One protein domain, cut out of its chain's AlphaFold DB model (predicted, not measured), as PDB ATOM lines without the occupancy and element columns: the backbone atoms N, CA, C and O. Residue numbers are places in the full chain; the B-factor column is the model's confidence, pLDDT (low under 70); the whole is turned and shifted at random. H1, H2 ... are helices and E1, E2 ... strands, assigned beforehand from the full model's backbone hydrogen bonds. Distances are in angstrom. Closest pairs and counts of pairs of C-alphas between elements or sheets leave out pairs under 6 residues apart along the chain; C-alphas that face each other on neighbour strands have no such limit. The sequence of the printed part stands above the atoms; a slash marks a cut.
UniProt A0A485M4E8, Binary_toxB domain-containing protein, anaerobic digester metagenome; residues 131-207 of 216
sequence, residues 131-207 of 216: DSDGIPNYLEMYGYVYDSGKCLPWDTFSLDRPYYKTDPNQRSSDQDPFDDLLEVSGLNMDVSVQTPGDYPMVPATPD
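Overview. This is residues 131 to 207 of the 216 residues of the protein "Binary_toxB domain-containing protein" of anaerobic digester metagenome (UniProt A0A485M4E8). With little regular structure, this domain is a small hairpin of strands E1 and E2, with short helix H1 at one end, short helix H2 to one side, and long loops. The 77 printed residues hold 20 in named elements, ordered H1, E1, E2, H2: mixed class, antiparallel sheet. It is compact, radius of gyration of the C-alphas 11.9 A, spanning 36 by 27 by 17 A.

Arrangement. H1, residues 137 to 142, comes closest to E2, residues 150 to 153, at the C-alphas of Leu 139 and Pro 153, 5.8 A. E1, residues 144 to 147, and E2 form an antiparallel hairpin, 143 degrees; N 145 and O 152 are within hydrogen-bond range, 2.8 A. E1 and H2, residues 180 to 185, have closest C-alphas Tyr 146 and Val 184, 6.7 A. H1 and H2 are apart; in both, every O i to N i+4 pair is within hydrogen-bond range.

Along the chain. H1 begins at C-alpha 137 (-35.997, 10.325, -1.933), 8.5 A long; E1 spans 9.6 A, E2 9.9 A; H2, 8.5 A, ends at C-alpha 185 (-37.192, 17.913, 13.197).

Size, cuts and confidence. The printed part has no cut; the link E2 to H2 is long, 26 residues. Residues 156 to 159 are under pLDDT 70.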
ATOM      1  N   ASP A 131     -29.571  13.884  -1.960       83.88
ATOM      2  CA  ASP A 131     -28.978  15.156  -1.535       83.88
ATOM      3  C   ASP A 131     -28.349  15.113  -0.132       83.88
ATOM      4  O   ASP A 131     -27.678  16.072   0.281       83.88
ATOM      5  N   SER A 132     -28.429  13.952   0.525       89.31
ATOM      6  CA  SER A 132     -27.793  13.641   1.804       89.31
ATOM      7  C   SER A 132     -28.258  14.555   2.936       89.31
ATOM      8  O   SER A 132     -27.452  14.972   3.789       89.31
ATOM      9  N   ASP A 133     -29.539  14.908   2.935       87.62
ATOM     10  CA  ASP A 133     -30.181  15.698   3.983       87.62
ATOM     11  C   ASP A 133     -30.711  14.827   5.146       87.62
ATOM     12  O   ASP A 133     -30.979  15.332   6.244       87.62
ATOM     13  N   GLY A 134     -30.735  13.502   4.959       88.19
ATOM     14  CA  GLY A 134     -31.213  12.508   5.913       88.19
ATOM     15  C   GLY A 134     -32.671  12.087   5.709       88.19
ATOM     16  O   GLY A 134     -33.219  11.398   6.581       88.19
ATOM     17  N   ILE A 135     -33.303  12.490   4.606       88.69
ATOM     18  CA  ILE A 135     -34.640  12.092   4.179       88.69
ATOM     19  C   ILE A 135     -34.509  11.304   2.870       88.69
ATOM     20  O   ILE A 135     -34.054  11.828   1.867       88.69
ATOM     21  N   PRO A 136     -34.931  10.030   2.836       87.38
ATOM     22  CA  PRO A 136     -34.901   9.268   1.594       87.38
ATOM     23  C   PRO A 136     -35.783   9.871   0.498       87.38
ATOM     24  O   PRO A 136     -36.922  10.279   0.758       87.38
ATOM     25  N   ASN A 137     -35.324   9.786  -0.750       83.88
ATOM     26  CA  ASN A 137     -35.997  10.325  -1.933       83.88
ATOM     27  C   ASN A 137     -37.453   9.864  -2.050       83.88
ATOM     28  O   ASN A 137     -38.335  10.628  -2.454       83.88
ATOM     29  N   TYR A 138     -37.718   8.598  -1.709       83.50
ATOM     30  CA  TYR A 138     -39.067   8.036  -1.693       83.50
ATOM     31  C   TYR A 138     -40.003   8.862  -0.795       83.50
ATOM     32  O   TYR A 138     -41.119   9.212  -1.193       83.50
ATOM     33  N   LEU A 139     -39.545   9.245   0.401       89.00
ATOM     34  CA  LEU A 139     -40.331  10.052   1.330       89.00
ATOM     35  C   LEU A 139     -40.569  11.455   0.783       89.00
ATOM     36  O   LEU A 139     -41.698  11.940   0.831       89.00
ATOM     37  N   GLU A 140     -39.560  12.091   0.207       90.62
ATOM     38  CA  GLU A 140     -39.679  13.443  -0.342       90.62
ATOM     39  C   GLU A 140     -40.597  13.499  -1.566       90.62
ATOM     40  O   GLU A 140     -41.443  14.389  -1.699       90.62
ATOM     41  N   MET A 141     -40.529  12.483  -2.430       87.25
ATOM     42  CA  MET A 141     -41.358  12.391  -3.627       87.25
ATOM     43  C   MET A 141     -42.828  12.088  -3.307       87.25
ATOM     44  O   MET A 141     -43.726  12.679  -3.930       87.25
ATOM     45  N   TYR A 142     -43.110  11.187  -2.362       83.75
ATOM     46  CA  TYR A 142     -44.483  10.776  -2.022       83.75
ATOM     47  C   TYR A 142     -45.103  11.569  -0.867       83.75
ATOM     48  O   TYR A 142     -46.332  11.614  -0.746       83.75
ATOM     49  N   GLY A 143     -44.278  12.273  -0.101       89.00
ATOM     50  CA  GLY A 143     -44.654  13.028   1.081       89.00
ATOM     51  C   GLY A 143     -44.579  12.196   2.360       89.00
ATOM     52  O   GLY A 143     -44.841  10.988   2.383       89.00
ATOM     53  N   TYR A 144     -44.252  12.872   3.456       91.12
ATOM     54  CA  TYR A 144     -43.919  12.238   4.725       91.12
ATOM     55  C   TYR A 144     -44.458  13.010   5.930       91.12
ATOM     56  O   TYR A 144     -44.915  14.153   5.842       91.12
ATOM     57  N   VAL A 145     -44.424  12.340   7.079       91.94
ATOM     58  CA  VAL A 145     -44.573  12.933   8.409       91.94
ATOM     59  C   VAL A 145     -43.286  12.742   9.186       91.94
ATOM     60  O   VAL A 145     -42.573  11.762   8.990       91.94
ATOM     61  N   TYR A 146     -43.040  13.627  10.140       89.94
ATOM     62  CA  TYR A 146     -41.998  13.420  11.131       89.94
ATOM     63  C   TYR A 146     -42.611  13.019  12.464       89.94
ATOM     64  O   TYR A 146     -43.455  13.724  13.023       89.94
ATOM     65  N   ASP A 147     -42.208  11.857  12.967       88.19
ATOM     66  CA  ASP A 147     -42.660  11.341  14.250       88.19
ATOM     67  C   ASP A 147     -41.522  10.641  14.984       88.19
ATOM     68  O   ASP A 147     -40.771   9.851  14.417       88.19
ATOM     69  N   SER A 148     -41.423  10.903  16.287       86.56
ATOM     70  CA  SER A 148     -40.518  10.182  17.187       86.56
ATOM     71  C   SER A 148     -39.059  10.116  16.699       86.56
ATOM     72  O   SER A 148     -38.359   9.136  16.957       86.56
ATOM     73  N   GLY A 149     -38.592  11.171  16.022       85.38
ATOM     74  CA  GLY A 149     -37.224  11.267  15.518       85.38
ATOM     75  C   GLY A 149     -36.998  10.670  14.127       85.38
ATOM     76  O   GLY A 149     -35.844  10.529  13.735       85.38
ATOM     77  N   LYS A 150     -38.057  10.270  13.413       87.56
ATOM     78  CA  LYS A 150     -37.973   9.611  12.105       87.56
ATOM     79  C   LYS A 150     -38.935  10.233  11.099       87.56
ATOM     80  O   LYS A 150     -40.068  10.563  11.454       87.56
ATOM     81  N   CYS A 151     -38.498  10.311   9.847       88.31
ATOM     82  CA  CYS A 151     -39.381  10.533   8.711       88.31
ATOM     83  C   CYS A 151     -40.106   9.218   8.394       88.31
ATOM     84  O   CYS A 151     -39.492   8.153   8.352       88.31
ATOM     85  N   LEU A 152     -41.424   9.285   8.246       86.44
ATOM     86  CA  LEU A 152     -42.292   8.151   7.943       86.44
ATOM     87  C   LEU A 152     -43.183   8.513   6.754       86.44
ATOM     88  O   LEU A 152     -43.581   9.674   6.638       86.44
ATOM     89  N   PRO A 153     -43.566   7.544   5.910       86.25
ATOM     90  CA  PRO A 153     -44.448   7.813   4.783       86.25
ATOM     91  C   PRO A 153     -45.782   8.394   5.257       86.25
ATOM     92  O   PRO A 153     -46.338   7.982   6.283       86.25
ATOM     93  N   TRP A 154     -46.311   9.361   4.507       83.06
ATOM     94  CA  TRP A 154     -47.617   9.935   4.810       83.06
ATOM     95  C   TRP A 154     -48.723   8.891   4.610       83.06
ATOM     96  O   TRP A 154     -48.993   8.448   3.493       83.06
ATOM     97  N   ASP A 155     -49.417   8.532   5.690       81.56
ATOM     98  CA  ASP A 155     -50.578   7.647   5.648       81.56
ATOM     99  C   ASP A 155     -51.902   8.404   5.863       81.56
ATOM    100  O   ASP A 155     -51.972   9.507   6.405       81.56
ATOM    101  N   THR A 156     -53.016   7.793   5.447       68.94
ATOM    102  CA  THR A 156     -54.357   8.397   5.614       68.94
ATOM    103  C   THR A 156     -54.834   8.479   7.072       68.94
ATOM    104  O   THR A 156     -55.887   9.063   7.336       68.94
ATOM    105  N   PHE A 157     -54.085   7.908   8.020       69.31
ATOM    106  CA  PHE A 157     -54.421   7.880   9.443       69.31
ATOM    107  C   PHE A 157     -53.704   8.980  10.245       69.31
ATOM    108  O   PHE A 157     -54.114   9.266  11.370       69.31
ATOM    109  N   SER A 158     -52.711   9.655   9.660       66.06
ATOM    110  CA  SER A 158     -51.906  10.712  10.291       66.06
ATOM    111  C   SER A 158     -52.478  12.128  10.138       66.06
ATOM    112  O   SER A 158     -51.732  13.099  10.090       66.06
ATOM    113  N   LEU A 159     -53.808  12.276  10.128       68.38
ATOM    114  CA  LEU A 159     -54.494  13.556   9.869       68.38
ATOM    115  C   LEU A 159     -54.158  14.696  10.851       68.38
ATOM    116  O   LEU A 159     -54.364  15.858  10.511       68.38
ATOM    117  N   ASP A 160     -53.662  14.377  12.049       82.25
ATOM    118  CA  ASP A 160     -53.299  15.368  13.072       82.25
ATOM    119  C   ASP A 160     -51.835  15.841  12.970       82.25
ATOM    120  O   ASP A 160     -51.405  16.687  13.756       82.25
ATOM    121  N   ARG A 161     -51.054  15.291  12.031       83.31
ATOM    122  CA  ARG A 161     -49.635  15.620  11.848       83.31
ATOM    123  C   ARG A 161     -49.435  16.542  10.644       83.31
ATOM    124  O   ARG A 161     -50.201  16.450   9.682       83.31
ATOM    125  N   PRO A 162     -48.412  17.413  10.663       86.69
ATOM    126  CA  PRO A 162     -48.044  18.172   9.479       86.69
ATOM    127  C   PRO A 162     -47.578  17.224   8.367       86.69
ATOM    128  O   PRO A 162     -46.849  16.266   8.620       86.69
ATOM    129  N   TYR A 163     -48.034  17.501   7.151       89.50
ATOM    130  CA  TYR A 163     -47.592  16.837   5.929       89.50
ATOM    131  C   TYR A 163     -46.432  17.628   5.325       89.50
ATOM    132  O   TYR A 163     -46.570  18.839   5.126       89.50
ATOM    133  N   TYR A 164     -45.343  16.941   4.992       92.19
ATOM    134  CA  TYR A 164     -44.169  17.519   4.345       92.19
ATOM    135  C   TYR A 164     -43.941  16.881   2.977       92.19
ATOM    136  O   TYR A 164     -44.285  15.720   2.749       92.19
ATOM    137  N   LYS A 165     -43.400  17.675   2.054       93.44
ATOM    138  CA  LYS A 165     -42.987  17.239   0.722       93.44
ATOM    139  C   LYS A 165     -41.914  18.197   0.210       93.44
ATOM    140  O   LYS A 165     -42.213  19.385   0.091       93.44
ATOM    141  N   THR A 166     -40.740  17.665  -0.090       92.94
ATOM    142  CA  THR A 166     -39.495  18.393  -0.376       92.94
ATOM    143  C   THR A 166     -38.896  17.946  -1.719       92.94
ATOM    144  O   THR A 166     -39.503  17.121  -2.413       92.94
ATOM    145  N   ASP A 167     -37.822  18.589  -2.177       91.31
ATOM    146  CA  ASP A 167     -37.134  18.289  -3.439       91.31
ATOM    147  C   ASP A 167     -35.973  17.313  -3.194       91.31
ATOM    148  O   ASP A 167     -34.957  17.755  -2.673       91.31
ATOM    149  N   PRO A 168     -36.036  16.062  -3.698       90.19
ATOM    150  CA  PRO A 168     -35.030  15.020  -3.444       90.19
ATOM    151  C   PRO A 168     -33.655  15.240  -4.078       90.19
ATOM    152  O   PRO A 168     -32.829  14.334  -4.201       90.19
ATOM    153  N   ASN A 169     -33.425  16.427  -4.623       89.88
ATOM    154  CA  ASN A 169     -32.153  16.828  -5.201       89.88
ATOM    155  C   ASN A 169     -31.627  18.118  -4.565       89.88
ATOM    156  O   ASN A 169     -30.677  18.710  -5.094       89.88
ATOM    157  N   GLN A 170     -32.257  18.599  -3.494       92.25
ATOM    158  CA  GLN A 170     -31.896  19.824  -2.805       92.25
ATOM    159  C   GLN A 170     -31.942  19.615  -1.302       92.25
ATOM    160  O   GLN A 170     -32.984  19.758  -0.684       92.25
ATOM    161  N   ARG A 171     -30.744  19.503  -0.720       91.94
ATOM    162  CA  ARG A 171     -30.534  19.384   0.726       91.94
ATOM    163  C   ARG A 171     -31.345  20.385   1.568       91.94
ATOM    164  O   ARG A 171     -31.660  20.111   2.715       91.94
ATOM    165  N   SER A 172     -31.603  21.566   1.008       93.56
ATOM    166  CA  SER A 172     -32.560  22.559   1.500       93.56
ATOM    167  C   SER A 172     -33.469  22.939   0.334       93.56
ATOM    168  O   SER A 172     -33.016  23.583  -0.626       93.56
ATOM    169  N   SER A 173     -34.735  22.542   0.405       94.06
ATOM    170  CA  SER A 173     -35.735  22.742  -0.648       94.06
ATOM    171  C   SER A 173     -36.071  24.212  -0.883       94.06
ATOM    172  O   SER A 173     -36.430  24.622  -1.995       94.06
ATOM    173  N   ASP A 174     -35.952  25.037   0.152       92.56
ATOM    174  CA  ASP A 174     -36.189  26.474   0.085       92.56
ATOM    175  C   ASP A 174     -34.905  27.319  -0.020       92.56
ATOM    176  O   ASP A 174     -34.968  28.543  -0.212       92.56
ATOM    177  N   GLN A 175     -33.756  26.638  -0.046       93.00
ATOM    178  CA  GLN A 175     -32.412  27.172  -0.272       93.00
ATOM    179  C   GLN A 175     -31.941  28.140   0.812       93.00
ATOM    180  O   GLN A 175     -31.211  29.106   0.533       93.00
ATOM    181  N   ASP A 176     -32.346  27.886   2.046       91.69
ATOM    182  CA  ASP A 176     -31.851  28.580   3.215       91.69
ATOM    183  C   ASP A 176     -30.669  27.814   3.884       91.69
ATOM    184  O   ASP A 176     -30.098  26.888   3.302       91.69
ATOM    185  N   PRO A 177     -30.125  28.286   5.024       90.06
ATOM    186  CA  PRO A 177     -29.009  27.618   5.705       90.06
ATOM    187  C   PRO A 177     -29.332  26.286   6.405       90.06
ATOM    188  O   PRO A 177     -28.401  25.677   6.948       90.06
ATOM    189  N   PHE A 178     -30.598  25.893   6.487       91.12
ATOM    190  CA  PHE A 178     -31.105  24.708   7.159       91.12
ATOM    191  C   PHE A 178     -31.551  23.679   6.124       91.12
ATOM    192  O   PHE A 178     -32.115  24.004   5.090       91.12
ATOM    193  N   ASP A 179     -31.224  22.426   6.408       92.38
ATOM    194  CA  ASP A 179     -31.636  21.308   5.569       92.38
ATOM    195  C   ASP A 179     -33.056  20.884   5.940       92.38
ATOM    196  O   ASP A 179     -33.467  21.082   7.094       92.38
ATOM    197  N   ASP A 180     -33.758  20.209   5.035       92.00
ATOM    198  CA  ASP A 180     -35.184  19.944   5.227       92.00
ATOM    199  C   ASP A 180     -35.446  19.102   6.489       92.00
ATOM    200  O   ASP A 180     -36.348  19.396   7.287       92.00
ATOM    201  N   LEU A 181     -34.593  18.108   6.770       92.12
ATOM    202  CA  LEU A 181     -34.667  17.330   8.014       92.12
ATOM    203  C   LEU A 181     -34.480  18.183   9.277       92.12
ATOM    204  O   LEU A 181     -35.100  17.902  10.311       92.12
ATOM    205  N   LEU A 182     -33.616  19.204   9.254       92.25
ATOM    206  CA  LEU A 182     -33.390  20.077  10.414       92.25
ATOM    207  C   LEU A 182     -34.628  20.917  10.711       92.25
ATOM    208  O   LEU A 182     -35.014  21.048  11.876       92.25
ATOM    209  N   GLU A 183     -35.270  21.422   9.667       91.62
ATOM    210  CA  GLU A 183     -36.488  22.216   9.777       91.62
ATOM    211  C   GLU A 183     -37.646  21.378  10.297       91.62
ATOM    212  O   GLU A 183     -38.258  21.699  11.319       91.62
ATOM    213  N   VAL A 184     -37.865  20.218   9.679       91.62
ATOM    214  CA  VAL A 184     -38.938  19.303  10.065       91.62
ATOM    215  C   VAL A 184     -38.736  18.736  11.474       91.62
ATOM    216  O   VAL A 184     -39.698  18.577  12.233       91.62
ATOM    217  N   SER A 185     -37.494  18.433  11.860       90.00
ATOM    218  CA  SER A 185     -37.192  17.913  13.197       90.00
ATOM    219  C   SER A 185     -37.191  18.981  14.289       90.00
ATOM    220  O   SER A 185     -37.342  18.651  15.473       90.00
ATOM    221  N   GLY A 186     -36.975  20.249  13.927       85.50
ATOM    222  CA  GLY A 186     -36.713  21.334  14.871       85.50
ATOM    223  C   GLY A 186     -35.435  21.139  15.695       85.50
ATOM    224  O   GLY A 186     -35.222  21.836  16.692       85.50
ATOM    225  N   LEU A 187     -34.591  20.163  15.341       82.75
ATOM    226  CA  LEU A 187     -33.356  19.870  16.053       82.75
ATOM    227  C   LEU A 187     -32.226  20.727  15.496       82.75
ATOM    228  O   LEU A 187     -32.079  20.891  14.295       82.75
ATOM    229  N   ASN A 188     -31.383  21.248  16.391       78.56
ATOM    230  CA  ASN A 188     -30.177  22.005  16.034       78.56
ATOM    231  C   ASN A 188     -30.422  23.296  15.212       78.56
ATOM    232  O   ASN A 188     -29.463  23.898  14.734       78.56
ATOM    233  N   MET A 189     -31.674  23.753  15.117       81.81
ATOM    234  CA  MET A 189     -32.029  25.084  14.624       81.81
ATOM    235  C   MET A 189     -31.847  26.158  15.703       81.81
ATOM    236  O   MET A 189     -31.900  25.881  16.908       81.81
ATOM    237  N   ASP A 190     -31.640  27.407  15.278       84.38
ATOM    238  CA  ASP A 190     -31.686  28.539  16.203       84.38
ATOM    239  C   ASP A 190     -33.114  28.709  16.744       84.38
ATOM    240  O   ASP A 190     -34.084  28.728  15.996       84.38
ATOM    241  N   VAL A 191     -33.244  28.906  18.057       81.81
ATOM    242  CA  VAL A 191     -34.528  29.090  18.756       81.81
ATOM    243  C   VAL A 191     -35.299  30.337  18.306       81.81
ATOM    244  O   VAL A 191     -36.451  30.528  18.701       81.81
ATOM    245  N   SER A 192     -34.639  31.235  17.567       84.31
ATOM    246  CA  SER A 192     -35.249  32.432  16.990       84.31
ATOM    247  C   SER A 192     -35.976  32.167  15.668       84.31
ATOM    248  O   SER A 192     -36.847  32.961  15.307       84.31
ATOM    249  N   VAL A 193     -35.671  31.054  14.994       81.69
ATOM    250  CA  VAL A 193     -36.402  30.584  13.816       81.69
ATOM    251  C   VAL A 193     -37.755  30.061  14.289       81.69
ATOM    252  O   VAL A 193     -37.844  29.235  15.196       81.69
ATOM    253  N   GLN A 194     -38.824  30.633  13.745       81.62
ATOM    254  CA  GLN A 194     -40.198  30.338  14.136       81.62
ATOM    255  C   GLN A 194     -41.051  30.148  12.897       81.62
ATOM    256  O   GLN A 194     -40.782  30.742  11.852       81.62
ATOM    257  N   THR A 195     -42.162  29.439  13.073       81.69
ATOM    258  CA  THR A 195     -43.234  29.351  12.087       81.69
ATOM    259  C   THR A 195     -43.578  30.712  11.471       81.69
ATOM    260  O   THR A 195     -43.860  31.667  12.203       81.69
ATOM    261  N   PRO A 196     -43.625  30.819  10.128       84.25
ATOM    262  CA  PRO A 196     -43.554  29.728   9.149       84.25
ATOM    263  C   PRO A 196     -42.146  29.386   8.642       84.25
ATOM    264  O   PRO A 196     -42.056  28.489   7.826       84.25
ATOM    265  N   GLY A 197     -41.089  30.075   9.081       81.19
ATOM    266  CA  GLY A 197     -39.716  29.843   8.606       81.19
ATOM    267  C   GLY A 197     -39.023  28.627   9.224       81.19
ATOM    268  O   GLY A 197     -37.808  28.575   9.222       81.19
ATOM    269  N   ASP A 198     -39.784  27.735   9.859       82.38
ATOM    270  CA  ASP A 198     -39.365  26.413  10.338       82.38
ATOM    271  C   ASP A 198     -39.967  25.290   9.469       82.38
ATOM    272  O   ASP A 198     -40.023  24.135   9.889       82.38
ATOM    273  N   TYR A 199     -40.496  25.642   8.291       89.69
ATOM    274  CA  TYR A 199     -41.034  24.704   7.313       89.69
ATOM    275  C   TYR A 199     -40.085  24.639   6.119       89.69
ATOM    276  O   TYR A 199     -39.865  25.691   5.530       89.69
ATOM    277  N   PRO A 200     -39.759  23.435   5.613       89.75
ATOM    278  CA  PRO A 200     -38.755  23.227   4.558       89.75
ATOM    279  C   PRO A 200     -39.086  23.817   3.182       89.75
ATOM    280  O   PRO A 200     -38.354  23.692   2.212       89.75
ATOM    281  N   MET A 201     -40.247  24.454   3.060       90.38
ATOM    282  CA  MET A 201     -40.688  25.120   1.836       90.38
ATOM    283  C   MET A 201     -40.802  26.640   2.028       90.38
ATOM    284  O   MET A 201     -41.425  27.318   1.201       90.38
ATOM    285  N   VAL A 202     -40.313  27.180   3.149       90.88
ATOM    286  CA  VAL A 202     -40.490  28.573   3.565       90.88
ATOM    287  C   VAL A 202     -39.181  29.110   4.158       90.88
ATOM    288  O   VAL A 202     -38.957  28.961   5.356       90.88
ATOM    289  N   PRO A 203     -38.416  29.898   3.378       88.69
ATOM    290  CA  PRO A 203     -37.067  30.290   3.773       88.69
ATOM    291  C   PRO A 203     -37.017  31.020   5.119       88.69
ATOM    292  O   PRO A 203     -37.680  32.060   5.298       88.69
ATOM    293  N   ALA A 204     -36.144  30.573   6.023       87.19
ATOM    294  CA  ALA A 204     -35.804  31.255   7.265       87.19
ATOM    295  C   ALA A 204     -35.034  32.550   6.966       87.19
ATOM    296  O   ALA A 204     -33.802  32.631   6.930       87.19
ATOM    297  N   THR A 205     -35.786  33.630   6.762       85.06
ATOM    298  CA  THR A 205     -35.241  34.958   6.464       85.06
ATOM    299  C   THR A 205     -35.387  35.905   7.655       85.06
ATOM    300  O   THR A 205     -36.447  35.968   8.282       85.06
ATOM    301  N   PRO A 206     -34.347  36.693   7.992       83.06
ATOM    302  CA  PRO A 206     -34.458  37.679   9.057       83.06
ATOM    303  C   PRO A 206     -35.325  38.865   8.608       83.06
ATOM    304  O   PRO A 206     -35.019  39.528   7.614       83.06
ATOM    305  N   ASP A 207     -36.361  39.196   9.381       81.06
ATOM    306  CA  ASP A 207     -37.135  40.428   9.193       81.06
ATOM    307  C   ASP A 207     -36.422  41.613   9.866       81.06
ATOM    308  O   ASP A 207     -36.460  41.793  11.088       81.06
TER     309      ASP A 207